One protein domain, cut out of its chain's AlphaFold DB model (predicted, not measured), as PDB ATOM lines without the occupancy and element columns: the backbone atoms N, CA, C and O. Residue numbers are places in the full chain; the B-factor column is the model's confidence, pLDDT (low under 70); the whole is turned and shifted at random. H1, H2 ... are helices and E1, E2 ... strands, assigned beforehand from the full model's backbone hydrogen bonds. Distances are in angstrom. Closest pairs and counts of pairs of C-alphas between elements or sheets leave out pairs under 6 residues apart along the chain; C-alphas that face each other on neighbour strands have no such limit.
ATOM      1  N   GLN A  22      20.546  23.418  -4.798       72.69
ATOM      2  CA  GLN A  22      19.104  23.270  -4.616       72.69
ATOM      3  C   GLN A  22      18.878  22.103  -3.654       72.69
ATOM      4  O   GLN A  22      19.350  20.991  -3.907       72.69
ATOM      5  N   LYS A  23      18.201  22.365  -2.533       88.44
ATOM      6  CA  LYS A  23      17.916  21.329  -1.542       88.44
ATOM      7  C   LYS A  23      16.899  20.368  -2.157       88.44
ATOM      8  O   LYS A  23      15.822  20.796  -2.566       88.44
ATOM      9  N   LYS A  24      17.259  19.089  -2.236       94.25
ATOM     10  CA  LYS A  24      16.371  18.015  -2.690       94.25
ATOM     11  C   LYS A  24      15.821  17.281  -1.481       94.25
ATOM     12  O   LYS A  24      16.591  16.965  -0.577       94.25
ATOM     13  N   VAL A  25      14.521  17.019  -1.474       96.31
ATOM     14  CA  VAL A  25      13.856  16.180  -0.467       96.31
ATOM     15  C   VAL A  25      13.015  15.134  -1.179       96.31
ATOM     16  O   VAL A  25      12.421  15.426  -2.219       96.31
ATOM     17  N   PHE A  26      12.995  13.919  -0.642       97.31
ATOM     18  CA  PHE A  26      12.301  12.784  -1.239       97.31
ATOM     19  C   PHE A  26      11.293  12.245  -0.235       97.31
ATOM     20  O   PHE A  26      11.649  12.019   0.914       97.31
ATOM     21  N   TYR A  27      10.059  12.040  -0.672       96.12
ATOM     22  CA  TYR A  27       8.972  11.515   0.140       96.12
ATOM     23  C   TYR A  27       8.451  10.213  -0.455       96.12
ATOM     24  O   TYR A  27       8.347  10.072  -1.682       96.12
ATOM     25  N   ASP A  28       8.134   9.265   0.418       94.19
ATOM     26  CA  ASP A  28       7.467   8.028   0.046       94.19
ATOM     27  C   ASP A  28       5.951   8.213  -0.150       94.19
ATOM     28  O   ASP A  28       5.407   9.317  -0.072       94.19
ATOM     29  N   GLU A  29       5.274   7.110  -0.462       91.31
ATOM     30  CA  GLU A  29       3.824   7.026  -0.643       91.31
ATOM     31  C   GLU A  29       2.990   7.503   0.556       91.31
ATOM     32  O   GLU A  29       1.850   7.926   0.360       91.31
ATOM     33  N   ASP A  30       3.556   7.453   1.763       92.06
ATOM     34  CA  ASP A  30       2.908   7.791   3.028       92.06
ATOM     35  C   ASP A  30       3.379   9.166   3.542       92.06
ATOM     36  O   ASP A  30       3.059   9.578   4.656       92.06
ATOM     37  N   SER A  31       4.080   9.926   2.688       91.62
ATOM     38  CA  SER A  31       4.634  11.258   2.969       91.62
ATOM     39  C   SER A  31       5.740  11.279   4.030       91.62
ATOM     40  O   SER A  31       6.009  12.331   4.617       91.62
ATOM     41  N   PHE A  32       6.422  10.158   4.253       96.06
ATOM     42  CA  PHE A  32       7.633  10.118   5.067       96.06
ATOM     43  C   PHE A  32       8.862  10.448   4.223       96.06
ATOM     44  O   PHE A  32       8.976  10.030   3.070       96.06
ATOM     45  N   GLU A  33       9.791  11.221   4.790       96.81
ATOM     46  CA  GLU A  33      11.049  11.536   4.115       96.81
ATOM     47  C   GLU A  33      11.904  10.265   3.978       96.81
ATOM     48  O   GLU A  33      12.111   9.528   4.942       96.81
ATOM     49  N   ILE A  34      12.406  10.018   2.771       96.94
ATOM     50  CA  ILE A  34      13.270   8.888   2.419       96.94
ATOM     51  C   ILE A  34      14.538   9.380   1.724       96.94
ATOM     52  O   ILE A  34      14.642  10.527   1.290       96.94
ATOM     53  N   ASP A  35      15.524   8.502   1.576       96.75
ATOM     54  CA  ASP A  35      16.733   8.822   0.828       96.75
ATOM     55  C   ASP A  35      16.536   8.690  -0.699       96.75
ATOM     56  O   ASP A  35      15.638   8.008  -1.208       96.75
ATOM     57  N   ALA A  36      17.431   9.330  -1.453       95.56
ATOM     58  CA  ALA A  36      17.392   9.357  -2.914       95.56
ATOM     59  C   ALA A  36      17.546   7.968  -3.568       95.56
ATOM     60  O   ALA A  36      17.034   7.750  -4.673       95.56
ATOM     61  N   ILE A  37      18.256   7.033  -2.925       95.12
ATOM     62  CA  ILE A  37      18.472   5.677  -3.446       95.12
ATOM     63  C   ILE A  37      17.173   4.888  -3.309       95.12
ATOM     64  O   ILE A  37      16.709   4.306  -4.292       95.12
ATOM     65  N   THR A  38      16.540   4.934  -2.136       94.94
ATOM     66  CA  THR A  38      15.222   4.330  -1.900       94.94
ATOM     67  C   THR A  38      14.187   4.872  -2.880       94.94
ATOM     68  O   THR A  38      13.488   4.085  -3.525       94.94
ATOM     69  N   TYR A  39      14.155   6.194  -3.085       95.69
ATOM     70  CA  TYR A  39      13.282   6.820  -4.078       95.69
ATOM     71  C   TYR A  39      13.529   6.264  -5.486       95.69
ATOM     72  O   TYR A  39      12.607   5.781  -6.141       95.69
ATOM     73  N   THR A  40      14.784   6.261  -5.944       94.12
ATOM     74  CA  THR A  40      15.157   5.800  -7.293       94.12
ATOM     75  C   THR A  40      14.823   4.320  -7.517       94.12
ATOM     76  O   THR A  40      14.324   3.939  -8.585       94.12
ATOM     77  N   ASN A  41      15.041   3.484  -6.501       92.44
ATOM     78  CA  ASN A  41      14.713   2.063  -6.541       92.44
ATOM     79  C   ASN A  41      13.199   1.846  -6.661       92.44
ATOM     80  O   ASN A  41      12.754   1.146  -7.575       92.44
ATOM     81  N   LYS A  42      12.398   2.510  -5.815       93.62
ATOM     82  CA  LYS A  42      10.928   2.458  -5.894       93.62
ATOM     83  C   LYS A  42      10.416   3.001  -7.235       93.62
ATOM     84  O   LYS A  42       9.585   2.355  -7.870       93.62
ATOM     85  N   CYS A  43      10.976   4.101  -7.746       92.75
ATOM     86  CA  CYS A  43      10.610   4.680  -9.048       92.75
ATOM     87  C   CYS A  43      10.805   3.748 -10.242       92.75
ATOM     88  O   CYS A  43      10.154   3.913 -11.277       92.75
ATOM     89  N   SER A  44      11.707   2.776 -10.124       91.44
ATOM     90  CA  SER A  44      11.956   1.811 -11.192       91.44
ATOM     91  C   SER A  44      10.824   0.783 -11.322       91.44
ATOM     92  O   SER A  44      10.637   0.213 -12.405       91.44
ATOM     93  N   SER A  45      10.045   0.590 -10.250       92.75
ATOM     94  CA  SER A  45       8.927  -0.347 -10.186       92.75
ATOM     95  C   SER A  45       7.691   0.154 -10.947       92.75
ATOM     96  O   SER A  45       7.333   1.334 -10.876       92.75
ATOM     97  N   PRO A  46       6.959  -0.726 -11.656       91.12
ATOM     98  CA  PRO A  46       5.754  -0.339 -12.386       91.12
ATOM     99  C   PRO A  46       4.603   0.123 -11.479       91.12
ATOM    100  O   PRO A  46       3.719   0.837 -11.966       91.12
ATOM    101  N   ILE A  47       4.608  -0.231 -10.190       93.44
ATOM    102  CA  ILE A  47       3.533   0.117  -9.248       93.44
ATOM    103  C   ILE A  47       3.670   1.513  -8.633       93.44
ATOM    104  O   ILE A  47       2.695   1.985  -8.062       93.44
ATOM    105  N   PHE A  48       4.801   2.202  -8.810       93.12
ATOM    106  CA  PHE A  48       5.011   3.558  -8.291       93.12
ATOM    107  C   PHE A  48       5.042   4.615  -9.407       93.12
ATOM    108  O   PHE A  48       5.433   4.359 -10.555       93.12
ATOM    109  N   SER A  49       4.564   5.814  -9.091       91.50
ATOM    110  CA  SER A  49       4.715   7.032  -9.885       91.50
ATOM    111  C   SER A  49       5.574   8.010  -9.116       91.50
ATOM    112  O   SER A  49       5.370   8.209  -7.923       91.50
ATOM    113  N   CYS A  50       6.480   8.649  -9.836       92.69
ATOM    114  CA  CYS A  50       7.456   9.572  -9.294       92.69
ATOM    115  C   CYS A  50       7.227  10.943  -9.902       92.69
ATOM    116  O   CYS A  50       7.227  11.080 -11.128       92.69
ATOM    117  N   VAL A  51       6.978  11.930  -9.049       91.44
ATOM    118  CA  VAL A  51       6.698  13.309  -9.445       91.44
ATOM    119  C   VAL A  51       7.730  14.205  -8.788       91.44
ATOM    120  O   VAL A  51       8.065  14.007  -7.625       91.44
ATOM    121  N   SER A  52       8.249  15.172  -9.539       92.69
ATOM    122  CA  SER A  52       9.116  16.209  -8.998       92.69
ATOM    123  C   SER A  52       8.478  17.577  -9.176       92.69
ATOM    124  O   SER A  52       7.967  17.907 -10.249       92.69
ATOM    125  N   GLU A  53       8.529  18.380  -8.123       92.31
ATOM    126  CA  GLU A  53       7.969  19.725  -8.085       92.31
ATOM    127  C   GLU A  53       8.982  20.692  -7.479       92.31
ATOM    128  O   GLU A  53       9.716  20.361  -6.546       92.31
ATOM    129  N   LYS A  54       9.044  21.910  -8.020       91.25
ATOM    130  CA  LYS A  54       9.928  22.955  -7.509       91.25
ATOM    131  C   LYS A  54       9.124  23.946  -6.678       91.25
ATOM    132  O   LYS A  54       8.276  24.653  -7.217       91.25
ATOM    133  N   ILE A  55       9.437  24.031  -5.388       89.62
ATOM    134  CA  ILE A  55       8.798  24.940  -4.433       89.62
ATOM    135  C   ILE A  55       9.863  25.924  -3.939       89.62
ATOM    136  O   ILE A  55      10.654  25.634  -3.041       89.62
ATOM    137  N   GLY A  56       9.935  27.096  -4.576       87.06
ATOM    138  CA  GLY A  56      10.981  28.087  -4.307       87.06
ATOM    139  C   GLY A  56      12.381  27.551  -4.636       87.06
ATOM    140  O   GLY A  56      12.701  27.293  -5.800       87.06
ATOM    141  N   HIS A  57      13.218  27.393  -3.608       86.38
ATOM    142  CA  HIS A  57      14.577  26.839  -3.712       86.38
ATOM    143  C   HIS A  57      14.652  25.325  -3.450       86.38
ATOM    144  O   HIS A  57      15.737  24.745  -3.533       86.38
ATOM    145  N   LEU A  58      13.519  24.703  -3.123       90.56
ATOM    146  CA  LEU A  58      13.402  23.285  -2.813       90.56
ATOM    147  C   LEU A  58      12.944  22.514  -4.054       90.56
ATOM    148  O   LEU A  58      12.021  22.937  -4.754       90.56
ATOM    149  N   GLU A  59      13.567  21.370  -4.306       94.25
ATOM    150  CA  GLU A  59      13.094  20.382  -5.271       94.25
ATOM    151  C   GLU A  59      12.520  19.191  -4.494       94.25
ATOM    152  O   GLU A  59      13.244  18.484  -3.790       94.25
ATOM    153  N   VAL A  60      11.204  19.015  -4.572       95.00
ATOM    154  CA  VAL A  60      10.458  17.979  -3.857       95.00
ATOM    155  C   VAL A  60      10.197  16.823  -4.803       95.00
ATOM    156  O   VAL A  60       9.685  17.027  -5.900       95.00
ATOM    157  N   TYR A  61      10.542  15.618  -4.376       96.19
ATOM    158  CA  TYR A  61      10.334  14.383  -5.115       96.19
ATOM    159  C   TYR A  61       9.366  13.499  -4.335       96.19
ATOM    160  O   TYR A  61       9.682  13.088  -3.225       96.19
ATOM    161  N   THR A  62       8.206  13.187  -4.903       94.75
ATOM    162  CA  THR A  62       7.147  12.447  -4.205       94.75
ATOM    163  C   THR A  62       6.823  11.152  -4.936       94.75
ATOM    164  O   THR A  62       6.617  11.137  -6.157       94.75
ATOM    165  N   LEU A  63       6.766  10.058  -4.180       93.38
ATOM    166  CA  LEU A  63       6.267   8.765  -4.629       93.38
ATOM    167  C   LEU A  63       4.766   8.656  -4.396       93.38
ATOM    168  O   LEU A  63       4.243   9.059  -3.368       93.38
ATOM    169  N   THR A  64       4.063   8.052  -5.347       92.31
ATOM    170  CA  THR A  64       2.655   7.689  -5.171       92.31
ATOM    171  C   THR A  64       2.358   6.354  -5.850       92.31
ATOM    172  O   THR A  64       2.990   5.999  -6.847       92.31
ATOM    173  N   TYR A  65       1.366   5.607  -5.372       92.25
ATOM    174  CA  TYR A  65       0.971   4.339  -5.994       92.25
ATOM    175  C   TYR A  65       0.295   4.543  -7.350       92.25
ATOM    176  O   TYR A  65      -0.563   5.399  -7.485       92.25
ATOM    177  N   ASN A  66       0.604   3.738  -8.366       92.19
ATOM    178  CA  ASN A  66      -0.107   3.734  -9.652       92.19
ATOM    179  C   ASN A  66      -1.440   2.994  -9.612       92.19
ATOM    180  O   ASN A  66      -2.246   3.182 -10.527       92.19
TER     181      ASN A  66
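This is residues 22 to 66 of the 268 residues of an uncharacterized protein of Flavobacteriales bacterium 34_180_T64 (UniProt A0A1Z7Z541). A narrow, elongated sheet of three strands has one short helix, H1, packed slantwise over one face near the end where E2 begins and E3 ends. The long hairpin of E2 and E3 makes most of the length, and the shorter E1 runs beside E3. The printed part has 45 residues, with three named strands and one named helix in the order E1, H1, E2, E3; the sheet's order is E1, E3, E2, mixed, and the class is mixed, helices and strands. The whole is compact, with a radius of gyration of the C-alphas of 10.0 A and spans of 30 by 17 by 17 A.

E1, residues 23 to 27, begins at C-alpha 23 (17.916, 21.329, -1.542) and is 13.4 A long. H1, residues 36 to 44, is 12.5 A long and begins at C-alpha 36 (17.392, 9.357, -2.914). E2, residues 48 to 55, is 22.1 A long. E3, residues 58 to 65, is 22.9 A long and ends at C-alpha 65 (0.971, 4.339, -5.994).

E1, an edge strand, is parallel to the inner strand E3 at 15 degrees, with N 27 and O 61 at 2.8 A, within hydrogen-bond range. Residues 33 to 34 pair antiparallel with residues 26 to 27 of E1. E2, the other edge strand, is antiparallel to E3 at 157 degrees, with N 49 and O 64 at 2.7 A, within hydrogen-bond range. H1 is on the sheet at a height of 8.6 A, over E3 and only just over E1, on which 3 of its 9 C-alphas fall. It runs slantwise to the strands, at 39 degrees to E3 on the local plane. The closest C-alphas of H1 and E2 are those of Cys 43 and Cys 50, 5.8 A apart. In H1 every O i to N i+4 pair is within hydrogen-bond range.

The two C-alphas farthest apart, those of Pro 46 and Gly 56, are 30.0 A apart. The printed part has no cut and no long link. Its mean pLDDT is 92.7, and no printed residue is under 70.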